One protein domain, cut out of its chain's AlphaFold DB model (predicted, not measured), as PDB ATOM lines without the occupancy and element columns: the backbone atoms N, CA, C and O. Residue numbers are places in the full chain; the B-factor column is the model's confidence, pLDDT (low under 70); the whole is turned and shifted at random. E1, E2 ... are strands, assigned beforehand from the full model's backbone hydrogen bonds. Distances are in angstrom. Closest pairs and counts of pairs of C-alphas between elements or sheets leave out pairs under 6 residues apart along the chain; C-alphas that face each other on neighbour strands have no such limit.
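AT A GLANCE: This is residues 27 to 103 of the 121 residues of an uncharacterized protein of Mycolicibacterium obuense (UniProt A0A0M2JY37). The domain has little regular structure: a small sheet of three short strands sits amid long loops, and residues 87 to 92, in the link from E2 to E3, stick out. The sheet is a meander in the order E1, E2, E3, each strand the antiparallel neighbour of the one before. The 77 printed residues hold no named helix; the class is all strand, with 11 residues in named elements. The whole is compact, radius of gyration of the C-alphas 12.4 A, spanning 34 by 25 by 18 A.

HOW THE PARTS SIT: The inner strand E2, residues 80 to 84, has staggered pairing. Its residues 80 to 82 pair with edge strand E1, residues 60 to 62, in a hairpin at 128 degrees; N 60 and O 82 are 2.7 A apart, within hydrogen-bond range. Its residues 82 to 84 pair with edge strand E3, residues 95 to 97, in a hairpin at 136 degrees; N 96 and O 83 are 2.8 A apart, within hydrogen-bond range.

IN THESE COORDINATES: E1 begins at C-alpha 60 (443.052, 406.833, 874.225) and is 6.6 A long. E2 is 13.1 A long. E3 is 6.6 A long and ends at C-alpha 97 (447.498, 415.389, 874.833).

THE WHOLE: The C-alphas farthest apart, of Ser 31 and Pro 103, are 37.0 A apart. The printed part has no cut. The link E1 to E2 is long. Confidence is low at residues 27 to 36, 39, 41, 65 to 66 and 103.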
ATOM      1  N   ALA A  27     458.332 403.673 866.214       45.09
ATOM      2  CA  ALA A  27     458.915 404.530 867.234       45.09
ATOM      3  C   ALA A  27     459.098 403.644 868.470       45.09
ATOM      4  O   ALA A  27     458.128 403.210 869.069       45.09
ATOM      5  N   GLN A  28     460.325 403.236 868.774       43.66
ATOM      6  CA  GLN A  28     460.565 402.317 869.880       43.66
ATOM      7  C   GLN A  28     460.253 403.052 871.182       43.66
ATOM      8  O   GLN A  28     460.839 404.102 871.437       43.66
ATOM      9  N   ALA A  29     459.332 402.498 871.976       44.69
ATOM     10  CA  ALA A  29     459.227 402.881 873.375       44.69
ATOM     11  C   ALA A  29     460.503 402.411 874.052       44.69
ATOM     12  O   ALA A  29     461.197 401.553 873.493       44.69
ATOM     13  N   ASP A  30     460.796 402.883 875.264       52.91
ATOM     14  CA  ASP A  30     461.654 402.052 876.100       52.91
ATOM     15  C   ASP A  30     461.077 400.627 876.045       52.91
ATOM     16  O   ASP A  30     459.856 400.461 876.121       52.91
ATOM     17  N   SER A  31     461.918 399.624 875.771       55.19
ATOM     18  CA  SER A  31     461.499 398.253 875.407       55.19
ATOM     19  C   SER A  31     460.533 397.625 876.426       55.19
ATOM     20  O   SER A  31     459.905 396.602 876.163       55.19
ATOM     21  N   THR A  32     460.449 398.256 877.593       59.41
ATOM     22  CA  THR A  32     459.624 397.956 878.752       59.41
ATOM     23  C   THR A  32     458.165 398.417 878.619       59.41
ATOM     24  O   THR A  32     457.268 397.745 879.117       59.41
ATOM     25  N   CYS A  33     457.877 399.523 877.925       64.25
ATOM     26  CA  CYS A  33     456.545 400.136 877.933       64.25
ATOM     27  C   CYS A  33     455.687 399.702 876.737       64.25
ATOM     28  O   CYS A  33     455.609 400.359 875.695       64.25
ATOM     29  N   SER A  34     455.006 398.567 876.913       63.53
ATOM     30  CA  SER A  34     453.918 398.117 876.036       63.53
ATOM     31  C   SER A  34     452.577 398.747 876.440       63.53
ATOM     32  O   SER A  34     452.401 399.104 877.601       63.53
ATOM     33  N   PRO A  35     451.570 398.819 875.548       65.12
ATOM     34  CA  PRO A  35     450.239 399.314 875.916       65.12
ATOM     35  C   PRO A  35     449.565 398.543 877.065       65.12
ATOM     36  O   PRO A  35     448.745 399.116 877.776       65.12
ATOM     37  N   GLY A  36     449.934 397.278 877.299       65.12
ATOM     38  CA  GLY A  36     449.491 396.516 878.477       65.12
ATOM     39  C   GLY A  36     450.141 396.950 879.798       65.12
ATOM     40  O   GLY A  36     449.570 396.720 880.857       65.12
ATOM     41  N   GLU A  37     451.294 397.615 879.731       73.12
ATOM     42  CA  GLU A  37     452.061 398.114 880.877       73.12
ATOM     43  C   GLU A  37     451.690 399.564 881.220       73.12
ATOM     44  O   GLU A  37     452.232 400.124 882.158       73.12
ATOM     45  N   ALA A  38     450.747 400.199 880.517       70.12
ATOM     46  CA  ALA A  38     450.394 401.605 880.746       70.12
ATOM     47  C   ALA A  38     449.806 401.901 882.146       70.12
ATOM     48  O   ALA A  38     449.571 403.056 882.490       70.12
ATOM     49  N   THR A  39     449.544 400.871 882.954       69.25
ATOM     50  CA  THR A  39     449.146 400.980 884.365       69.25
ATOM     51  C   THR A  39     450.328 400.910 885.334       69.25
ATOM     52  O   THR A  39     450.147 401.206 886.518       69.25
ATOM     53  N   THR A  40     451.524 400.520 884.878       73.75
ATOM     54  CA  THR A  40     452.727 400.504 885.714       73.75
ATOM     55  C   THR A  40     453.247 401.930 885.887       73.75
ATOM     56  O   THR A  40     453.226 402.696 884.929       73.75
ATOM     57  N   PRO A  41     453.713 402.334 887.082       69.69
ATOM     58  CA  PRO A  41     454.088 403.725 887.350       69.69
ATOM     59  C   PRO A  41     455.141 404.282 886.385       69.69
ATOM     60  O   PRO A  41     455.039 405.434 885.974       69.69
ATOM     61  N   GLU A  42     456.116 403.455 885.998       73.00
ATOM     62  CA  GLU A  42     457.181 403.825 885.060       73.00
ATOM     63  C   GLU A  42     456.661 404.082 883.635       73.00
ATOM     64  O   GLU A  42     457.209 404.921 882.922       73.00
ATOM     65  N   CYS A  43     455.601 403.380 883.222       73.00
ATOM     66  CA  CYS A  43     455.012 403.476 881.884       73.00
ATOM     67  C   CYS A  43     453.686 404.245 881.861       73.00
ATOM     68  O   CYS A  43     453.101 404.431 880.789       73.00
ATOM     69  N   ALA A  44     453.207 404.679 883.027       76.06
ATOM     70  CA  ALA A  44     451.947 405.368 883.170       76.06
ATOM     71  C   ALA A  44     452.018 406.743 882.498       76.06
ATOM     72  O   ALA A  44     452.991 407.484 882.684       76.06
ATOM     73  N   PRO A  45     450.981 407.114 881.733       82.31
ATOM     74  CA  PRO A  45     450.937 408.409 881.086       82.31
ATOM     75  C   PRO A  45     450.955 409.532 882.131       82.31
ATOM     76  O   PRO A  45     450.135 409.520 883.057       82.31
ATOM     77  N   PRO A  46     451.857 410.524 882.000       79.38
ATOM     78  CA  PRO A  46     451.945 411.639 882.941       79.38
ATOM     79  C   PRO A  46     450.675 412.498 882.939       79.38
ATOM     80  O   PRO A  46     450.396 413.188 883.917       79.38
ATOM     81  N   GLU A  47     449.882 412.442 881.868       83.12
ATOM     82  CA  GLU A  47     448.589 413.117 881.769       83.12
ATOM     83  C   GLU A  47     447.458 412.397 882.527       83.12
ATOM     84  O   GLU A  47     446.350 412.925 882.636       83.12
ATOM     85  N   GLY A  48     447.735 411.202 883.054       82.56
ATOM     86  CA  GLY A  48     446.780 410.349 883.751       82.56
ATOM     87  C   GLY A  48     446.166 409.280 882.851       82.56
ATOM     88  O   GLY A  48     446.207 409.357 881.627       82.56
ATOM     89  N   MET A  49     445.590 408.254 883.478       83.19
ATOM     90  CA  MET A  49     444.943 407.147 882.773       83.19
ATOM     91  C   MET A  49     443.773 407.632 881.900       83.19
ATOM     92  O   MET A  49     443.077 408.575 882.292       83.19
ATOM     93  N   PRO A  50     443.505 406.972 880.759       83.75
ATOM     94  CA  PRO A  50     442.384 407.316 879.899       83.75
ATOM     95  C   PRO A  50     441.061 407.303 880.649       83.75
ATOM     96  O   PRO A  50     440.703 406.319 881.299       83.75
ATOM     97  N   ALA A  51     440.318 408.392 880.517       85.50
ATOM     98  CA  ALA A  51     438.977 408.533 881.056       85.50
ATOM     99  C   ALA A  51     438.033 409.073 879.983       85.50
ATOM    100  O   ALA A  51     438.448 409.750 879.038       85.50
ATOM    101  N   CYS A  52     436.744 408.783 880.145       84.06
ATOM    102  CA  CYS A  52     435.699 409.341 879.302       84.06
ATOM    103  C   CYS A  52     435.071 410.567 879.965       84.06
ATOM    104  O   CYS A  52     434.810 410.567 881.169       84.06
ATOM    105  N   ASN A  53     434.809 411.608 879.176       83.81
ATOM    106  CA  ASN A  53     434.036 412.758 879.624       83.81
ATOM    107  C   ASN A  53     432.521 412.499 879.497       83.81
ATOM    108  O   ASN A  53     432.069 411.500 878.936       83.81
ATOM    109  N   ALA A  54     431.720 413.444 879.995       80.25
ATOM    110  CA  ALA A  54     430.256 413.374 879.954       80.25
ATOM    111  C   ALA A  54     429.660 413.427 878.532       80.25
ATOM    112  O   ALA A  54     428.484 413.126 878.352       80.25
ATOM    113  N   PHE A  55     430.456 413.795 877.524       79.19
ATOM    114  CA  PHE A  55     430.050 413.857 876.117       79.19
ATOM    115  C   PHE A  55     430.323 412.544 875.366       79.19
ATOM    116  O   PHE A  55     430.153 412.485 874.150       79.19
ATOM    117  N   GLY A  56     430.761 411.495 876.071       80.25
ATOM    118  CA  GLY A  56     431.104 410.205 875.473       80.25
ATOM    119  C   GLY A  56     432.433 410.212 874.717       80.25
ATOM    120  O   GLY A  56     432.724 409.263 873.992       80.25
ATOM    121  N   GLN A  57     433.251 411.259 874.871       83.94
ATOM    122  CA  GLN A  57     434.610 411.272 874.347       83.94
ATOM    123  C   GLN A  57     435.523 410.595 875.356       83.94
ATOM    124  O   GLN A  57     435.559 410.991 876.520       83.94
ATOM    125  N   CYS A  58     436.273 409.600 874.903       82.69
ATOM    126  CA  CYS A  58     437.226 408.878 875.729       82.69
ATOM    127  C   CYS A  58     438.653 409.241 875.341       82.69
ATOM    128  O   CYS A  58     438.971 409.367 874.155       82.69
ATOM    129  N   GLY A  59     439.499 409.406 876.356       86.19
ATOM    130  CA  GLY A  59     440.938 409.353 876.171       86.19
ATOM    131  C   GLY A  59     441.343 407.986 875.617       86.19
ATOM    132  O   GLY A  59     440.715 406.967 875.896       86.19
ATOM    133  N   GLN A  60     442.407 407.979 874.837       85.69
ATOM    134  CA  GLN A  60     443.052 406.833 874.225       85.69
ATOM    135  C   GLN A  60     444.512 406.815 874.675       85.69
ATOM    136  O   GLN A  60     445.077 407.850 875.022       85.69
ATOM    137  N   ILE A  61     445.129 405.635 874.652       86.31
ATOM    138  CA  ILE A  61     446.554 405.490 874.948       86.31
ATOM    139  C   ILE A  61     447.322 405.435 873.642       86.31
ATOM    140  O   ILE A  61     447.017 404.636 872.755       86.31
ATOM    141  N   TRP A  62     448.354 406.258 873.561       85.81
ATOM    142  CA  TRP A  62     449.427 406.109 872.603       85.81
ATOM    143  C   TRP A  62     450.641 405.578 873.350       85.81
ATOM    144  O   TRP A  62     451.109 406.211 874.288       85.81
ATOM    145  N   CYS A  63     451.159 404.424 872.946       83.44
ATOM    146  CA  CYS A  63     452.487 403.988 873.372       83.44
ATOM    147  C   CYS A  63     453.373 403.865 872.136       83.44
ATOM    148  O   CYS A  63     452.879 403.405 871.100       83.44
ATOM    149  N   PRO A  64     454.666 404.184 872.226       73.94
ATOM    150  CA  PRO A  64     455.526 404.189 871.051       73.94
ATOM    151  C   PRO A  64     455.611 402.791 870.389       73.94
ATOM    152  O   PRO A  64     455.474 402.663 869.172       73.94
ATOM    153  N   ALA A  65     455.621 401.705 871.175       68.75
ATOM    154  CA  ALA A  65     455.571 400.326 870.668       68.75
ATOM    155  C   ALA A  65     454.229 399.904 870.018       68.75
ATOM    156  O   ALA A  65     454.114 398.786 869.519       68.75
ATOM    157  N   SER A  66     453.207 400.770 869.990       68.88
ATOM    158  CA  SER A  66     451.862 400.431 869.480       68.88
ATOM    159  C   SER A  66     451.751 400.457 867.951       68.88
ATOM    160  O   SER A  66     450.669 400.228 867.416       68.88
ATOM    161  N   GLY A  67     452.827 400.798 867.232       70.12
ATOM    162  CA  GLY A  67     452.805 400.957 865.771       70.12
ATOM    163  C   GLY A  67     452.051 402.204 865.286       70.12
ATOM    164  O   GLY A  67     451.832 402.368 864.088       70.12
ATOM    165  N   MET A  68     451.657 403.087 866.206       71.62
ATOM    166  CA  MET A  68     451.087 404.394 865.893       71.62
ATOM    167  C   MET A  68     452.193 405.375 865.491       71.62
ATOM    168  O   MET A  68     453.310 405.312 866.002       71.62
ATOM    169  N   THR A  69     451.874 406.318 864.600       78.31
ATOM    170  CA  THR A  69     452.821 407.362 864.191       78.31
ATOM    171  C   THR A  69     453.272 408.171 865.411       78.31
ATOM    172  O   THR A  69     452.418 408.584 866.202       78.31
ATOM    173  N   PRO A  70     454.582 408.421 865.577       75.00
ATOM    174  CA  PRO A  70     455.077 409.270 866.648       75.00
ATOM    175  C   PRO A  70     454.537 410.690 866.526       75.00
ATOM    176  O   PRO A  70     454.521 411.284 865.446       75.00
ATOM    177  N   VAL A  71     454.099 411.231 867.658       80.31
ATOM    178  CA  VAL A  71     453.594 412.597 867.757       80.31
ATOM    179  C   VAL A  71     454.745 413.513 868.152       80.31
ATOM    180  O   VAL A  71     455.474 413.250 869.107       80.31
ATOM    181  N   ALA A  72     454.940 414.593 867.394       82.31
ATOM    182  CA  ALA A  72     456.010 415.543 867.668       82.31
ATOM    183  C   ALA A  72     455.818 416.195 869.048       82.31
ATOM    184  O   ALA A  72     454.749 416.724 869.346       82.31
ATOM    185  N   GLY A  73     456.869 416.176 869.870       82.44
ATOM    186  CA  GLY A  73     456.854 416.740 871.222       82.44
ATOM    187  C   GLY A  73     456.336 415.797 872.311       82.44
ATOM    188  O   GLY A  73     456.326 416.201 873.470       82.44
ATOM    189  N   TRP A  74     455.930 414.569 871.974       81.88
ATOM    190  CA  TRP A  74     455.640 413.533 872.970       81.88
ATOM    191  C   TRP A  74     456.905 412.763 873.329       81.88
ATOM    192  O   TRP A  74     457.841 412.662 872.531       81.88
ATOM    193  N   ASP A  75     456.936 412.242 874.550       82.62
ATOM    194  CA  ASP A  75     458.046 411.444 875.037       82.62
ATOM    195  C   ASP A  75     457.960 410.039 874.432       82.62
ATOM    196  O   ASP A  75     456.990 409.303 874.602       82.62
ATOM    197  N   LEU A  76     458.997 409.669 873.685       79.94
ATOM    198  CA  LEU A  76     459.059 408.383 873.006       79.94
ATOM    199  C   LEU A  76     459.465 407.240 873.940       79.94
ATOM    200  O   LEU A  76     459.576 406.125 873.463       79.94
ATOM    201  N   SER A  77     459.698 407.471 875.232       77.94
ATOM    202  CA  SER A  77     460.064 406.427 876.195       77.94
ATOM    203  C   SER A  77     458.881 405.909 877.014       77.94
ATOM    204  O   SER A  77     459.020 404.888 877.682       77.94
ATOM    205  N   ARG A  78     457.714 406.563 876.953       80.06
ATOM    206  CA  ARG A  78     456.539 406.239 877.780       80.06
ATOM    207  C   ARG A  78     455.239 406.324 876.994       80.06
ATOM    208  O   ARG A  78     455.190 406.855 875.886       80.06
ATOM    209  N   CYS A  79     454.177 405.779 877.572       85.00
ATOM    210  CA  CYS A  79     452.840 405.959 877.034       85.00
ATOM    211  C   CYS A  79     452.324 407.373 877.336       85.00
ATOM    212  O   CYS A  79     452.700 407.987 878.331       85.00
ATOM    213  N   HIS A  80     451.433 407.864 876.484       86.94
ATOM    214  CA  HIS A  80     450.745 409.139 876.617       86.94
ATOM    215  C   HIS A  80     449.247 408.930 876.464       86.94
ATOM    216  O   HIS A  80     448.797 408.174 875.595       86.94
ATOM    217  N   THR A  81     448.472 409.628 877.283       88.75
ATOM    218  CA  THR A  81     447.023 409.693 877.091       88.75
ATOM    219  C   THR A  81     446.705 410.835 876.147       88.75
ATOM    220  O   THR A  81     447.319 411.899 876.219       88.75
ATOM    221  N   PHE A  82     445.754 410.623 875.245       89.44
ATOM    222  CA  PHE A  82     445.329 411.630 874.285       89.44
ATOM    223  C   PHE A  82     443.858 411.482 873.924       89.44
ATOM    224  O   PHE A  82     443.271 410.424 874.102       89.44
ATOM    225  N   TYR A  83     443.260 412.506 873.334       88.69
ATOM    226  CA  TYR A  83     441.939 412.412 872.720       88.69
ATOM    227  C   TYR A  83     441.946 413.073 871.345       88.69
ATOM    228  O   TYR A  83     442.829 413.868 871.019       88.69
ATOM    229  N   PHE A  84     440.967 412.732 870.512       87.19
ATOM    230  CA  PHE A  84     440.791 413.398 869.228       87.19
ATOM    231  C   PHE A  84     439.965 414.670 869.393       87.19
ATOM    232  O   PHE A  84     438.905 414.646 870.025       87.19
ATOM    233  N   ASP A  85     440.431 415.765 868.794       86.19
ATOM    234  CA  ASP A  85     439.660 417.002 868.717       86.19
ATOM    235  C   ASP A  85     438.329 416.747 867.987       86.19
ATOM    236  O   ASP A  85     438.347 416.402 866.800       86.19
ATOM    237  N   PRO A  86     437.172 416.937 868.646       82.69
ATOM    238  CA  PRO A  86     435.869 416.728 868.017       82.69
ATOM    239  C   PRO A  86     435.589 417.710 866.877       82.69
ATOM    240  O   PRO A  86     434.731 417.441 866.041       82.69
ATOM    241  N   ASN A  87     436.287 418.848 866.844       85.81
ATOM    242  CA  ASN A  87     436.105 419.867 865.815       85.81
ATOM    243  C   ASN A  87     436.988 419.621 864.587       85.81
ATOM    244  O   ASN A  87     436.839 420.302 863.570       85.81
ATOM    245  N   SER A  88     437.913 418.664 864.666       85.75
ATOM    246  CA  SER A  88     438.805 418.349 863.561       85.75
ATOM    247  C   SER A  88     438.098 417.496 862.499       85.75
ATOM    248  O   SER A  88     437.318 416.600 862.827       85.75
ATOM    249  N   PRO A  89     438.361 417.740 861.202       83.75
ATOM    250  CA  PRO A  89     437.750 416.967 860.128       83.75
ATOM    251  C   PRO A  89     438.211 415.505 860.179       83.75
ATOM    252  O   PRO A  89     439.385 415.224 860.418       83.75
ATOM    253  N   ALA A  90     437.317 414.567 859.854       80.56
ATOM    254  CA  ALA A  90     437.613 413.127 859.876       80.56
ATOM    255  C   ALA A  90     438.784 412.718 858.957       80.56
ATOM    256  O   ALA A  90     439.433 411.703 859.182       80.56
ATOM    257  N   THR A  91     439.079 413.520 857.932       83.88
ATOM    258  CA  THR A  91     440.210 413.311 857.015       83.88
ATOM    259  C   THR A  91     441.557 413.730 857.605       83.88
ATOM    260  O   THR A  91     442.598 413.380 857.052       83.88
ATOM    261  N   LYS A  92     441.557 414.515 858.685       82.44
ATOM    262  CA  LYS A  92     442.760 415.005 859.363       82.44
ATOM    263  C   LYS A  92     442.475 415.164 860.865       82.44
ATOM    264  O   LYS A  92     442.386 416.295 861.349       82.44
ATOM    265  N   PRO A  93     442.298 414.047 861.593       81.44
ATOM    266  CA  PRO A  93     442.067 414.094 863.026       81.44
ATOM    267  C   PRO A  93     443.297 414.670 863.735       81.44
ATOM    268  O   PRO A  93     444.435 414.322 863.413       81.44
ATOM    269  N   VAL A  94     443.065 415.556 864.700       86.69
ATOM    270  CA  VAL A  94     444.120 416.138 865.537       86.69
ATOM    271  C   VAL A  94     444.098 415.440 866.889       86.69
ATOM    272  O   VAL A  94     443.058 415.375 867.541       86.69
ATOM    273  N   MET A  95     445.248 414.902 867.293       87.94
ATOM    274  CA  MET A  95     445.443 414.318 868.619       87.94
ATOM    275  C   MET A  95     445.835 415.419 869.602       87.94
ATOM    276  O   MET A  95     446.781 416.167 869.353       87.94
ATOM    277  N   ILE A  96     445.116 415.504 870.715       88.31
ATOM    278  CA  ILE A  96     445.377 416.431 871.814       88.31
ATOM    279  C   ILE A  96     445.847 415.613 873.015       88.31
ATOM    280  O   ILE A  96     445.223 414.616 873.360       88.31
ATOM    281  N   SER A  97     446.948 416.034 873.636       88.94
ATOM    282  CA  SER A  97     447.498 415.389 874.833       88.94
ATOM    283  C   SER A  97     446.544 415.529 876.027       88.94
ATOM    284  O   SER A  97     445.963 416.591 876.259       88.94
ATOM    285  N   GLY A  98     446.401 414.441 876.775       87.19
ATOM    286  CA  GLY A  98     445.591 414.318 877.977       87.19
ATOM    287  C   GLY A  98     444.211 413.713 877.767       87.19
ATOM    288  O   GLY A  98     443.863 413.207 876.701       87.19
ATOM    289  N   ASN A  99     443.425 413.737 878.841       86.94
ATOM    290  CA  ASN A  99     442.021 413.354 878.793       86.94
ATOM    291  C   ASN A  99     441.171 414.483 878.200       86.94
ATOM    292  O   ASN A  99     441.494 415.661 878.384       86.94
ATOM    293  N   PRO A 100     440.062 414.141 877.523       85.50
ATOM    294  CA  PRO A 100     439.160 415.145 876.995       85.50
ATOM    295  C   PRO A 100     438.618 416.011 878.141       85.50
ATOM    296  O   PRO A 100     438.334 415.485 879.225       85.50
ATOM    297  N   PRO A 101     438.456 417.330 877.928       83.00
ATOM    298  CA  PRO A 101     437.965 418.215 878.967       83.00
ATOM    299  C   PRO A 101     436.593 417.743 879.456       83.00
ATOM    300  O   PRO A 101     435.718 417.350 878.672       83.00
ATOM    301  N   GLY A 102     436.427 417.761 880.778       71.06
ATOM    302  CA  GLY A 102     435.131 417.562 881.411       71.06
ATOM    303  C   GLY A 102     434.180 418.722 881.103       71.06
ATOM    304  O   GLY A 102     434.616 419.771 880.617       71.06
ATOM    305  N   PRO A 103     432.875 418.568 881.388       64.56
ATOM    306  CA  PRO A 103     431.972 419.709 881.364       64.56
ATOM    307  C   PRO A 103     432.513 420.801 882.301       64.56
ATOM    308  O   PRO A 103     433.105 420.475 883.337       64.56
TER     309      PRO A 103